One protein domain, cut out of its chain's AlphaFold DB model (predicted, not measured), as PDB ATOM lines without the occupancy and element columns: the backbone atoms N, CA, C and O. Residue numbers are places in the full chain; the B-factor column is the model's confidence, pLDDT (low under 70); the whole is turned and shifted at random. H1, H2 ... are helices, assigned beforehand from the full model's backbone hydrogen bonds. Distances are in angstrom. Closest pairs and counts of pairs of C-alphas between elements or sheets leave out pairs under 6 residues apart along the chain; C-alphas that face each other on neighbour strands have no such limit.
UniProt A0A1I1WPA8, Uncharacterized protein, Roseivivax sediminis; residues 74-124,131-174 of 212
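AT A GLANCE: This is residues 74 to 124 and 131 to 174 of the 212 residues of an uncharacterized protein of Roseivivax sediminis (UniProt A0A1I1WPA8). A single long helix, H4, has a short helical hairpin of H1 and H2 packed crosswise on its first half and the small helix H3 beside it, while residues 156 to 174, of which 156 to 172 belong to H4, stick out as a bare arm. That arm lengthens the whole to 62 A; the body without it is compact, spanning 33 by 24 by 23 A. The printed part has 95 residues with four named helices, H1 to H4 in chain order, no named strand, and the class all helix. The whole is loose, with a radius of gyration of the C-alphas of 16.6 A and spans of 62 by 23 by 23 A.

HOW THE PARTS SIT: Start at H1, residues 78 to 84, and pass the tight link to H2, residues 88 to 101. This hairpin only just touches, with 3 pairs of C-alphas within 8 A, the closest being Phe 82 and Gln 91 at 5.9 A; its tilt is shallow at 17 degrees, opposite ways. Go on to H3, residues 112 to 118, which is apart from H1 and H2. Then look at the hub, H4, residues 134 to 172. Its residues 147 to 151 touch H1, closest at the C-alphas of Val 81 and Tyr 151, 6.3 A, and the lines are only just about perpendicular at 72 degrees. H2 touches H4 with residues 90 to 94 alone, about perpendicular at 74 degrees; the C-alphas of Ala 93 and Trp 140 are closest, 6.3 A. H3 touches residues 145 to 149 of H4 at a shallow tilt of 30 degrees, opposite ways, closest at the C-alphas of Ile 112 and Arg 145, 6.5 A. In H1, H2, H3 and H4 every O i to N i+4 pair is within hydrogen-bond range.

IN THESE COORDINATES: Find C-alpha 78 at (-35.754, 10.979, 27.740), where H1 begins; it runs 10.1 A. H2 runs 20.1 A and H3 9.8 A. Find C-alpha 134 at (-53.052, -1.858, 37.022); from there H4 runs 55.9 A to C-alpha 172 at (-5.836, 2.987, 7.505).

THE WHOLE: The C-alphas of Thr 132 and Asn 174 are farthest apart, 62.6 A. Residues 125 to 130 are not printed, and C-alphas 124 and 131 stand 8.9 A apart across this cut, which lies in the link from H3 to H4. The link from H2 to H3 is short. Mean pLDDT of the printed part is 71.8; residues 74 to 76, 122 to 124 and 151 to 174 are under 70.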
ATOM      1  N   THR A  74     -22.572  12.115  29.448       44.25
ATOM      2  CA  THR A  74     -23.763  12.730  30.016       44.25
ATOM      3  C   THR A  74     -24.910  11.748  29.801       44.25
ATOM      4  O   THR A  74     -25.066  11.282  28.665       44.25
ATOM      5  N   PRO A  75     -25.630  11.344  30.862       57.38
ATOM      6  CA  PRO A  75     -26.675  10.344  30.727       57.38
ATOM      7  C   PRO A  75     -27.653  10.826  29.660       57.38
ATOM      8  O   PRO A  75     -28.116  11.966  29.723       57.38
ATOM      9  N   PHE A  76     -27.909   9.977  28.662       66.75
ATOM     10  CA  PHE A  76     -28.894  10.265  27.623       66.75
ATOM     11  C   PHE A  76     -30.215  10.636  28.286       66.75
ATOM     12  O   PHE A  76     -30.570  10.075  29.325       66.75
ATOM     13  N   THR A  77     -30.927  11.594  27.716       80.12
ATOM     14  CA  THR A  77     -32.158  12.121  28.315       80.12
ATOM     15  C   THR A  77     -33.376  11.493  27.654       80.12
ATOM     16  O   THR A  77     -33.330  11.052  26.503       80.12
ATOM     17  N   LEU A  78     -34.512  11.460  28.351       80.81
ATOM     18  CA  LEU A  78     -35.754  10.979  27.740       80.81
ATOM     19  C   LEU A  78     -36.250  11.881  26.604       80.81
ATOM     20  O   LEU A  78     -37.040  11.421  25.779       80.81
ATOM     21  N   ARG A  79     -35.775  13.131  26.517       80.88
ATOM     22  CA  ARG A  79     -36.044  14.003  25.367       80.88
ATOM     23  C   ARG A  79     -35.458  13.430  24.079       80.88
ATOM     24  O   ARG A  79     -36.145  13.408  23.066       80.88
ATOM     25  N   GLU A  80     -34.236  12.917  24.125       73.50
ATOM     26  CA  GLU A  80     -33.602  12.301  22.955       73.50
ATOM     27  C   GLU A  80     -34.368  11.041  22.524       73.50
ATOM     28  O   GLU A  80     -34.632  10.840  21.341       73.50
ATOM     29  N   VAL A  81     -34.834  10.235  23.487       76.88
ATOM     30  CA  VAL A  81     -35.728   9.098  23.203       76.88
ATOM     31  C   VAL A  81     -37.014   9.577  22.520       76.88
ATOM     32  O   VAL A  81     -37.463   8.963  21.556       76.88
ATOM     33  N   PHE A  82     -37.608  10.671  22.998       80.06
ATOM     34  CA  PHE A  82     -38.845  11.227  22.452       80.06
ATOM     35  C   PHE A  82     -38.687  11.735  21.010       80.06
ATOM     36  O   PHE A  82     -39.526  11.430  20.167       80.06
ATOM     37  N   GLU A  83     -37.624  12.489  20.721       78.81
ATOM     38  CA  GLU A  83     -37.379  13.089  19.400       78.81
ATOM     39  C   GLU A  83     -37.119  12.041  18.308       78.81
ATOM     40  O   GLU A  83     -37.454  12.257  17.142       78.81
ATOM     41  N   HIS A  84     -36.552  10.892  18.679       72.69
ATOM     42  CA  HIS A  84     -36.198   9.831  17.738       72.69
ATOM     43  C   HIS A  84     -37.226   8.703  17.631       72.69
ATOM     44  O   HIS A  84     -37.088   7.852  16.750       72.69
ATOM     45  N   GLU A  85     -38.250   8.674  18.488       77.38
ATOM     46  CA  GLU A  85     -39.231   7.596  18.459       77.38
ATOM     47  C   GLU A  85     -40.396   7.915  17.508       77.38
ATOM     48  O   GLU A  85     -41.119   8.891  17.724       77.38
ATOM     49  N   PRO A  86     -40.653   7.076  16.486       75.44
ATOM     50  CA  PRO A  86     -41.734   7.306  15.526       75.44
ATOM     51  C   PRO A  86     -43.124   6.890  16.044       75.44
ATOM     52  O   PRO A  86     -44.135   7.208  15.419       75.44
ATOM     53  N   ASP A  87     -43.206   6.145  17.152       81.94
ATOM     54  CA  ASP A  87     -44.473   5.641  17.693       81.94
ATOM     55  C   ASP A  87     -45.196   6.711  18.532       81.94
ATOM     56  O   ASP A  87     -44.818   7.017  19.666       81.94
ATOM     57  N   GLN A  88     -46.301   7.241  17.999       82.56
ATOM     58  CA  GLN A  88     -47.140   8.244  18.668       82.56
ATOM     59  C   GLN A  88     -47.699   7.782  20.022       82.56
ATOM     60  O   GLN A  88     -47.906   8.598  20.929       82.56
ATOM     61  N   ARG A  89     -47.959   6.477  20.197       82.38
ATOM     62  CA  ARG A  89     -48.468   5.944  21.472       82.38
ATOM     63  C   ARG A  89     -47.402   6.038  22.552       82.38
ATOM     64  O   ARG A  89     -47.706   6.368  23.697       82.38
ATOM     65  N   LEU A  90     -46.155   5.793  22.172       83.25
ATOM     66  CA  LEU A  90     -45.008   5.897  23.056       83.25
ATOM     67  C   LEU A  90     -44.643   7.357  23.346       83.25
ATOM     68  O   LEU A  90     -44.418   7.702  24.502       83.25
ATOM     69  N   GLN A  91     -44.706   8.244  22.353       85.88
ATOM     70  CA  GLN A  91     -44.585   9.691  22.579       85.88
ATOM     71  C   GLN A  91     -45.626  10.198  23.588       85.88
ATOM     72  O   GLN A  91     -45.298  10.922  24.528       85.88
ATOM     73  N   SER A  92     -46.880   9.758  23.456       87.81
ATOM     74  CA  SER A  92     -47.941  10.082  24.417       87.81
ATOM     75  C   SER A  92     -47.645   9.520  25.813       87.81
ATOM     76  O   SER A  92     -47.902  10.182  26.817       87.81
ATOM     77  N   ALA A  93     -47.075   8.314  25.894       86.50
ATOM     78  CA  ALA A  93     -46.654   7.701  27.153       86.50
ATOM     79  C   ALA A  93     -45.513   8.474  27.838       86.50
ATOM     80  O   ALA A  93     -45.539   8.617  29.061       86.50
ATOM     81  N   LEU A  94     -44.556   8.999  27.069       87.25
ATOM     82  CA  LEU A  94     -43.461   9.836  27.571       87.25
ATOM     83  C   LEU A  94     -43.959  11.218  28.017       87.25
ATOM     84  O   LEU A  94     -43.586  11.676  29.088       87.25
ATOM     85  N   ARG A  95     -44.886  11.848  27.288       86.12
ATOM     86  CA  ARG A  95     -45.519  13.098  27.757       86.12
ATOM     87  C   ARG A  95     -46.282  12.906  29.066       86.12
ATOM     88  O   ARG A  95     -46.215  13.745  29.956       86.12
ATOM     89  N   ARG A  96     -46.974  11.773  29.225       85.69
ATOM     90  CA  ARG A  96     -47.610  11.426  30.507       85.69
ATOM     91  C   ARG A  96     -46.583  11.277  31.631       85.69
ATOM     92  O   ARG A  96     -46.857  11.700  32.747       85.69
ATOM     93  N   LEU A  97     -45.403  10.725  31.351       85.56
ATOM     94  CA  LEU A  97     -44.325  10.632  32.338       85.56
ATOM     95  C   LEU A  97     -43.872  12.017  32.831       85.56
ATOM     96  O   LEU A  97     -43.739  12.210  34.036       85.56
ATOM     97  N   GLU A  98     -43.702  12.978  31.920       85.44
ATOM     98  CA  GLU A  98     -43.384  14.376  32.248       85.44
ATOM     99  C   GLU A  98     -44.444  15.003  33.162       85.44
ATOM    100  O   GLU A  98     -44.095  15.594  34.182       85.44
ATOM    101  N   THR A  99     -45.734  14.781  32.879       84.38
ATOM    102  CA  THR A  99     -46.820  15.279  33.746       84.38
ATOM    103  C   THR A  99     -46.851  14.620  35.124       84.38
ATOM    104  O   THR A  99     -47.168  15.277  36.108       84.38
ATOM    105  N   VAL A 100     -46.521  13.327  35.220       83.81
ATOM    106  CA  VAL A 100     -46.544  12.587  36.494       83.81
ATOM    107  C   VAL A 100     -45.398  13.014  37.407       83.81
ATOM    108  O   VAL A 100     -45.563  13.063  38.622       83.81
ATOM    109  N   LEU A 101     -44.238  13.317  36.827       82.44
ATOM    110  CA  LEU A 101     -43.053  13.737  37.572       82.44
ATOM    111  C   LEU A 101     -42.973  15.250  37.788       82.44
ATOM    112  O   LEU A 101     -42.078  15.687  38.511       82.44
ATOM    113  N   ASP A 102     -43.864  16.020  37.156       84.94
ATOM    114  CA  ASP A 102     -43.824  17.485  37.100       84.94
ATOM    115  C   ASP A 102     -42.431  18.005  36.694       84.94
ATOM    116  O   ASP A 102     -41.843  18.908  37.296       84.94
ATOM    117  N   ARG A 103     -41.822  17.331  35.708       81.38
ATOM    118  CA  ARG A 103     -40.451  17.599  35.254       81.38
ATOM    119  C   ARG A 103     -40.306  17.369  33.756       81.38
ATOM    120  O   ARG A 103     -40.745  16.328  33.266       81.38
ATOM    121  N   PRO A 104     -39.589  18.260  33.050       86.38
ATOM    122  CA  PRO A 104     -39.373  18.117  31.618       86.38
ATOM    123  C   PRO A 104     -38.509  16.898  31.294       86.38
ATOM    124  O   PRO A 104     -37.566  16.580  32.027       86.38
ATOM    125  N   LEU A 105     -38.776  16.264  30.147       84.25
ATOM    126  CA  LEU A 105     -38.058  15.068  29.667       84.25
ATOM    127  C   LEU A 105     -36.539  15.269  29.521       84.25
ATOM    128  O   LEU A 105     -35.780  14.310  29.625       84.25
ATOM    129  N   GLU A 106     -36.089  16.509  29.329       81.25
ATOM    130  CA  GLU A 106     -34.670  16.908  29.288       81.25
ATOM    131  C   GLU A 106     -33.924  16.637  30.589       81.25
ATOM    132  O   GLU A 106     -32.730  16.360  30.585       81.25
ATOM    133  N   LYS A 107     -34.621  16.752  31.721       79.69
ATOM    134  CA  LYS A 107     -34.027  16.590  33.053       79.69
ATOM    135  C   LYS A 107     -34.128  15.153  33.554       79.69
ATOM    136  O   LYS A 107     -33.653  14.861  34.650       79.69
ATOM    137  N   ILE A 108     -34.780  14.279  32.789       81.19
ATOM    138  CA  ILE A 108     -35.025  12.897  33.173       81.19
ATOM    139  C   ILE A 108     -34.019  11.997  32.444       81.19
ATOM    140  O   ILE A 108     -34.008  11.983  31.208       81.19
ATOM    141  N   PRO A 109     -33.188  11.233  33.174       81.38
ATOM    142  CA  PRO A 109     -32.252  10.313  32.550       81.38
ATOM    143  C   PRO A 109     -32.997   9.147  31.885       81.38
ATOM    144  O   PRO A 109     -33.949   8.590  32.433       81.38
ATOM    145  N   ALA A 110     -32.530   8.737  30.710       80.81
ATOM    146  CA  ALA A 110     -32.954   7.535  30.001       80.81
ATOM    147  C   ALA A 110     -32.267   6.291  30.589       80.81
ATOM    148  O   ALA A 110     -31.553   5.567  29.896       80.81
ATOM    149  N   ASP A 111     -32.473   6.061  31.885       82.00
ATOM    150  CA  ASP A 111     -31.908   4.949  32.645       82.00
ATOM    151  C   ASP A 111     -33.033   4.029  33.144       82.00
ATOM    152  O   ASP A 111     -34.021   4.470  33.737       82.00
ATOM    153  N   ILE A 112     -32.892   2.732  32.860       81.75
ATOM    154  CA  ILE A 112     -33.874   1.705  33.216       81.75
ATOM    155  C   ILE A 112     -33.901   1.487  34.723       81.75
ATOM    156  O   ILE A 112     -34.987   1.313  35.266       81.75
ATOM    157  N   ASP A 113     -32.746   1.495  35.386       82.81
ATOM    158  CA  ASP A 113     -32.667   1.226  36.821       82.81
ATOM    159  C   ASP A 113     -33.275   2.399  37.593       82.81
ATOM    160  O   ASP A 113     -34.105   2.208  38.486       82.81
ATOM    161  N   TRP A 114     -32.974   3.626  37.156       85.62
ATOM    162  CA  TRP A 114     -33.642   4.832  37.646       85.62
ATOM    163  C   TRP A 114     -35.164   4.774  37.436       85.62
ATOM    164  O   TRP A 114     -35.928   5.050  38.366       85.62
ATOM    165  N   PHE A 115     -35.621   4.388  36.238       85.50
ATOM    166  CA  PHE A 115     -37.047   4.297  35.914       85.50
ATOM    167  C   PHE A 115     -37.758   3.207  36.726       85.50
ATOM    168  O   PHE A 115     -38.875   3.413  37.197       85.50
ATOM    169  N   ASP A 116     -37.120   2.053  36.918       84.75
ATOM    170  CA  ASP A 116     -37.651   0.931  37.692       84.75
ATOM    171  C   ASP A 116     -37.747   1.264  39.190       84.75
ATOM    172  O   ASP A 116     -38.705   0.832  39.834       84.75
ATOM    173  N   ALA A 117     -36.830   2.084  39.716       84.62
ATOM    174  CA  ALA A 117     -36.892   2.604  41.081       84.62
ATOM    175  C   ALA A 117     -38.041   3.609  41.290       84.62
ATOM    176  O   ALA A 117     -38.689   3.585  42.333       84.62
ATOM    177  N   HIS A 118     -38.322   4.471  40.303       81.38
ATOM    178  CA  HIS A 118     -39.410   5.459  40.387       81.38
ATOM    179  C   HIS A 118     -40.793   4.861  40.098       81.38
ATOM    180  O   HIS A 118     -41.796   5.344  40.619       81.38
ATOM    181  N   PHE A 119     -40.857   3.819  39.268       83.81
ATOM    182  CA  PHE A 119     -42.104   3.196  38.825       83.81
ATOM    183  C   PHE A 119     -42.030   1.677  38.991       83.81
ATOM    184  O   PHE A 119     -41.899   0.970  37.994       83.81
ATOM    185  N   PRO A 120     -42.120   1.126  40.212       82.12
ATOM    186  CA  PRO A 120     -41.972  -0.307  40.438       82.12
ATOM    187  C   PRO A 120     -43.082  -1.124  39.758       82.12
ATOM    188  O   PRO A 120     -44.190  -0.649  39.494       82.12
ATOM    189  N   SER A 121     -42.804  -2.402  39.485       74.75
ATOM    190  CA  SER A 121     -43.774  -3.338  38.893       74.75
ATOM    191  C   SER A 121     -44.916  -3.732  39.837       74.75
ATOM    192  O   SER A 121     -45.856  -4.367  39.376       74.75
ATOM    193  N   GLY A 122     -44.849  -3.373  41.123       66.69
ATOM    194  CA  GLY A 122     -45.833  -3.743  42.149       66.69
ATOM    195  C   GLY A 122     -47.150  -2.965  42.108       66.69
ATOM    196  O   GLY A 122     -48.107  -3.383  42.744       66.69
ATOM    197  N   GLY A 123     -47.241  -1.897  41.314       62.44
ATOM    198  CA  GLY A 123     -48.481  -1.138  41.164       62.44
ATOM    199  C   GLY A 123     -48.600   0.077  42.086       62.44
ATOM    200  O   GLY A 123     -47.632   0.533  42.684       62.44
ATOM    201  N   PHE A 124     -49.810   0.632  42.076       56.06
ATOM    202  CA  PHE A 124     -50.209   2.023  42.331       56.06
ATOM    203  C   PHE A 124     -50.033   2.563  43.753       56.06
ATOM    204  O   PHE A 124     -50.397   3.711  43.998       56.06
ATOM    205  N   TRP A 131     -53.502   6.624  35.823       75.19
ATOM    206  CA  TRP A 131     -53.921   5.453  35.049       75.19
ATOM    207  C   TRP A 131     -55.174   4.814  35.663       75.19
ATOM    208  O   TRP A 131     -55.327   4.735  36.875       75.19
ATOM    209  N   THR A 132     -56.078   4.325  34.817       72.38
ATOM    210  CA  THR A 132     -57.385   3.801  35.246       72.38
ATOM    211  C   THR A 132     -57.350   2.356  35.752       72.38
ATOM    212  O   THR A 132     -58.329   1.887  36.325       72.38
ATOM    213  N   SER A 133     -56.253   1.622  35.531       81.19
ATOM    214  CA  SER A 133     -56.095   0.238  35.991       81.19
ATOM    215  C   SER A 133     -54.628  -0.182  36.111       81.19
ATOM    216  O   SER A 133     -53.747   0.360  35.434       81.19
ATOM    217  N   ALA A 134     -54.368  -1.220  36.914       81.31
ATOM    218  CA  ALA A 134     -53.052  -1.858  37.022       81.31
ATOM    219  C   ALA A 134     -52.535  -2.351  35.659       81.31
ATOM    220  O   ALA A 134     -51.355  -2.201  35.342       81.31
ATOM    221  N   GLN A 135     -53.424  -2.873  34.811       84.38
ATOM    222  CA  GLN A 135     -53.075  -3.312  33.461       84.38
ATOM    223  C   GLN A 135     -52.618  -2.141  32.579       84.38
ATOM    224  O   GLN A 135     -51.623  -2.267  31.863       84.38
ATOM    225  N   ALA A 136     -53.304  -0.994  32.647       83.94
ATOM    226  CA  ALA A 136     -52.933   0.203  31.895       83.94
ATOM    227  C   ALA A 136     -51.566   0.749  32.335       83.94
ATOM    228  O   ALA A 136     -50.750   1.123  31.491       83.94
ATOM    229  N   TYR A 137     -51.288   0.725  33.640       85.75
ATOM    230  CA  TYR A 137     -49.981   1.086  34.183       85.75
ATOM    231  C   TYR A 137     -48.874   0.146  33.694       85.75
ATOM    232  O   TYR A 137     -47.851   0.613  33.197       85.75
ATOM    233  N   GLN A 138     -49.081  -1.175  33.738       86.81
ATOM    234  CA  GLN A 138     -48.066  -2.123  33.266       86.81
ATOM    235  C   GLN A 138     -47.808  -2.026  31.764       86.81
ATOM    236  O   GLN A 138     -46.660  -2.143  31.323       86.81
ATOM    237  N   ALA A 139     -48.853  -1.784  30.972       87.25
ATOM    238  CA  ALA A 139     -48.716  -1.555  29.540       87.25
ATOM    239  C   ALA A 139     -47.880  -0.295  29.259       87.25
ATOM    240  O   ALA A 139     -46.934  -0.346  28.471       87.25
ATOM    241  N   TRP A 140     -48.179   0.808  29.954       89.69
ATOM    242  CA  TRP A 140     -47.410   2.050  29.877       89.69
ATOM    243  C   TRP A 140     -45.945   1.844  30.289       89.69
ATOM    244  O   TRP A 140     -45.036   2.162  29.519       89.69
ATOM    245  N   ARG A 141     -45.707   1.225  31.449       89.38
ATOM    246  CA  ARG A 141     -44.372   0.938  31.993       89.38
ATOM    247  C   ARG A 141     -43.537   0.098  31.028       89.38
ATOM    248  O   ARG A 141     -42.377   0.407  30.762       89.38
ATOM    249  N   SER A 142     -44.144  -0.939  30.456       88.50
ATOM    250  CA  SER A 142     -43.491  -1.815  29.480       88.50
ATOM    251  C   SER A 142     -43.119  -1.077  28.194       88.50
ATOM    252  O   SER A 142     -42.044  -1.320  27.642       88.50
ATOM    253  N   ALA A 143     -43.975  -0.165  27.723       88.25
ATOM    254  CA  ALA A 143     -43.711   0.636  26.530       88.25
ATOM    255  C   ALA A 143     -42.522   1.586  26.739       88.25
ATOM    256  O   ALA A 143     -41.578   1.559  25.947       88.25
ATOM    257  N   VAL A 144     -42.519   2.350  27.837       87.25
ATOM    258  CA  VAL A 144     -41.425   3.279  28.175       87.25
ATOM    259  C   VAL A 144     -40.110   2.524  28.372       87.25
ATOM    260  O   VAL A 144     -39.099   2.860  27.760       87.25
ATOM    261  N   ARG A 145     -40.124   1.419  29.126       87.94
ATOM    262  CA  ARG A 145     -38.932   0.583  29.337       87.94
ATOM    263  C   ARG A 145     -38.375   0.016  28.028       87.94
ATOM    264  O   ARG A 145     -37.160  -0.053  27.846       87.94
ATOM    265  N   ARG A 146     -39.247  -0.394  27.099       85.25
ATOM    266  CA  ARG A 146     -38.840  -0.873  25.769       85.25
ATOM    267  C   ARG A 146     -38.199   0.238  24.938       85.25
ATOM    268  O   ARG A 146     -37.220  -0.044  24.250       85.25
ATOM    269  N   ALA A 147     -38.724   1.459  25.011       82.25
ATOM    270  CA  ALA A 147     -38.165   2.631  24.339       82.25
ATOM    271  C   ALA A 147     -36.744   2.924  24.816       82.25
ATOM    272  O   ALA A 147     -35.813   2.958  24.012       82.25
ATOM    273  N   ILE A 148     -36.571   3.009  26.138       80.81
ATOM    274  CA  ILE A 148     -35.272   3.251  26.771       80.81
ATOM    275  C   ILE A 148     -34.274   2.166  26.341       80.81
ATOM    276  O   ILE A 148     -33.194   2.479  25.848       80.81
ATOM    277  N   ARG A 149     -34.655   0.879  26.406       78.31
ATOM    278  CA  ARG A 149     -33.800  -0.237  25.952       78.31
ATOM    279  C   ARG A 149     -33.386  -0.127  24.487       78.31
ATOM    280  O   ARG A 149     -32.222  -0.347  24.166       78.31
ATOM    281  N   ARG A 150     -34.336   0.171  23.597       72.12
ATOM    282  CA  ARG A 150     -34.069   0.315  22.159       72.12
ATOM    283  C   ARG A 150     -33.097   1.449  21.890       72.12
ATOM    284  O   ARG A 150     -32.198   1.267  21.078       72.12
ATOM    285  N   TYR A 151     -33.261   2.577  22.571       66.88
ATOM    286  CA  TYR A 151     -32.433   3.753  22.350       66.88
ATOM    287  C   TYR A 151     -31.031   3.586  22.949       66.88
ATOM    288  O   TYR A 151     -30.052   3.820  22.247       66.88
ATOM    289  N   ILE A 152     -30.910   3.033  24.165       65.56
ATOM    290  CA  ILE A 152     -29.613   2.625  24.739       65.56
ATOM    291  C   ILE A 152     -28.881   1.672  23.782       65.56
ATOM    292  O   ILE A 152     -27.685   1.822  23.540       65.56
ATOM    293  N   PHE A 153     -29.593   0.714  23.181       57.59
ATOM    294  CA  PHE A 153     -29.006  -0.219  22.219       57.59
ATOM    295  C   PHE A 153     -28.640   0.448  20.879       57.59
ATOM    296  O   PHE A 153     -27.552   0.223  20.349       57.59
ATOM    297  N   ALA A 154     -29.513   1.287  20.321       56.31
ATOM    298  CA  ALA A 154     -29.286   1.997  19.059       56.31
ATOM    299  C   ALA A 154     -28.123   2.996  19.160       56.31
ATOM    300  O   ALA A 154     -27.315   3.129  18.243       56.31
ATOM    301  N   LEU A 155     -27.978   3.652  20.306       53.09
ATOM    302  CA  LEU A 155     -26.860   4.542  20.579       53.09
ATOM    303  C   LEU A 155     -25.592   3.784  20.949       53.09
ATOM    304  O   LEU A 155     -24.524   4.154  20.479       53.09
ATOM    305  N   GLY A 156     -25.686   2.693  21.711       50.81
ATOM    306  CA  GLY A 156     -24.550   1.808  21.966       50.81
ATOM    307  C   GLY A 156     -23.973   1.248  20.663       50.81
ATOM    308  O   GLY A 156     -22.759   1.245  20.466       50.81
ATOM    309  N   THR A 157     -24.839   0.871  19.719       47.97
ATOM    310  CA  THR A 157     -24.438   0.439  18.374       47.97
ATOM    311  C   THR A 157     -23.941   1.596  17.508       47.97
ATOM    312  O   THR A 157     -22.952   1.410  16.809       47.97
ATOM    313  N   SER A 158     -24.522   2.798  17.585       46.44
ATOM    314  CA  SER A 158     -24.019   4.001  16.895       46.44
ATOM    315  C   SER A 158     -22.634   4.424  17.398       46.44
ATOM    316  O   SER A 158     -21.719   4.605  16.602       46.44
ATOM    317  N   VAL A 159     -22.417   4.471  18.714       46.22
ATOM    318  CA  VAL A 159     -21.124   4.785  19.343       46.22
ATOM    319  C   VAL A 159     -20.091   3.703  19.030       46.22
ATOM    320  O   VAL A 159     -18.953   4.031  18.699       46.22
ATOM    321  N   MET A 160     -20.463   2.419  19.066       42.59
ATOM    322  CA  MET A 160     -19.587   1.328  18.619       42.59
ATOM    323  C   MET A 160     -19.261   1.443  17.128       42.59
ATOM    324  O   MET A 160     -18.116   1.223  16.748       42.59
ATOM    325  N   ARG A 161     -20.220   1.833  16.281       39.28
ATOM    326  CA  ARG A 161     -20.020   2.014  14.836       39.28
ATOM    327  C   ARG A 161     -19.140   3.224  14.540       39.28
ATOM    328  O   ARG A 161     -18.244   3.102  13.716       39.28
ATOM    329  N   ILE A 162     -19.315   4.339  15.250       45.47
ATOM    330  CA  ILE A 162     -18.453   5.527  15.174       45.47
ATOM    331  C   ILE A 162     -17.043   5.167  15.636       45.47
ATOM    332  O   ILE A 162     -16.098   5.428  14.907       45.47
ATOM    333  N   ARG A 163     -16.883   4.481  16.774       41.00
ATOM    334  CA  ARG A 163     -15.569   4.026  17.261       41.00
ATOM    335  C   ARG A 163     -14.921   3.009  16.330       41.00
ATOM    336  O   ARG A 163     -13.716   3.066  16.138       41.00
ATOM    337  N   HIS A 164     -15.691   2.109  15.727       36.41
ATOM    338  CA  HIS A 164     -15.183   1.140  14.758       36.41
ATOM    339  C   HIS A 164     -14.769   1.824  13.452       36.41
ATOM    340  O   HIS A 164     -13.727   1.496  12.896       36.41
ATOM    341  N   VAL A 165     -15.549   2.793  12.965       40.12
ATOM    342  CA  VAL A 165     -15.202   3.621  11.800       40.12
ATOM    343  C   VAL A 165     -13.972   4.473  12.108       40.12
ATOM    344  O   VAL A 165     -13.058   4.514  11.298       40.12
ATOM    345  N   GLN A 166     -13.885   5.062  13.298       42.66
ATOM    346  CA  GLN A 166     -12.750   5.859  13.755       42.66
ATOM    347  C   GLN A 166     -11.493   4.995  13.931       42.66
ATOM    348  O   GLN A 166     -10.436   5.373  13.447       42.66
ATOM    349  N   ALA A 167     -11.600   3.798  14.513       42.38
ATOM    350  CA  ALA A 167     -10.501   2.837  14.619       42.38
ATOM    351  C   ALA A 167     -10.070   2.292  13.247       42.38
ATOM    352  O   ALA A 167      -8.878   2.164  12.994       42.38
ATOM    353  N   SER A 168     -11.019   2.037  12.339       34.78
ATOM    354  CA  SER A 168     -10.731   1.591  10.966       34.78
ATOM    355  C   SER A 168     -10.116   2.699  10.110       34.78
ATOM    356  O   SER A 168      -9.321   2.417   9.219       34.78
ATOM    357  N   LEU A 169     -10.485   3.962  10.345       37.34
ATOM    358  CA  LEU A 169      -9.884   5.121   9.685       37.34
ATOM    359  C   LEU A 169      -8.479   5.375  10.231       37.34
ATOM    360  O   LEU A 169      -7.555   5.483   9.437       37.34
ATOM    361  N   LEU A 170      -8.298   5.353  11.556       41.12
ATOM    362  CA  LEU A 170      -6.995   5.502  12.212       41.12
ATOM    363  C   LEU A 170      -6.026   4.361  11.874       41.12
ATOM    364  O   LEU A 170      -4.837   4.613  11.744       41.12
ATOM    365  N   SER A 171      -6.507   3.127  11.680       39.84
ATOM    366  CA  SER A 171      -5.656   2.012  11.238       39.84
ATOM    367  C   SER A 171      -5.298   2.080   9.752       39.84
ATOM    368  O   SER A 171      -4.340   1.447   9.323       39.84
ATOM    369  N   ARG A 172      -6.098   2.782   8.939       39.91
ATOM    370  CA  ARG A 172      -5.836   2.987   7.505       39.91
ATOM    371  C   ARG A 172      -4.948   4.197   7.256       39.91
ATOM    372  O   ARG A 172      -4.184   4.208   6.296       39.91
ATOM    373  N   THR A 173      -5.023   5.206   8.115       42.69
ATOM    374  CA  THR A 173      -4.115   6.344   8.096       42.69
ATOM    375  C   THR A 173      -2.916   6.018   8.980       42.69
ATOM    376  O   THR A 173      -2.968   6.245  10.184       42.69
ATOM    377  N   ASN A 174      -1.830   5.498   8.401       46.06
ATOM    378  CA  ASN A 174      -0.517   5.357   9.055       46.06
ATOM    379  C   ASN A 174       0.091   6.740   9.393       46.06
ATOM    380  O   ASN A 174       1.159   7.100   8.903       46.06
TER     381      ASN A 174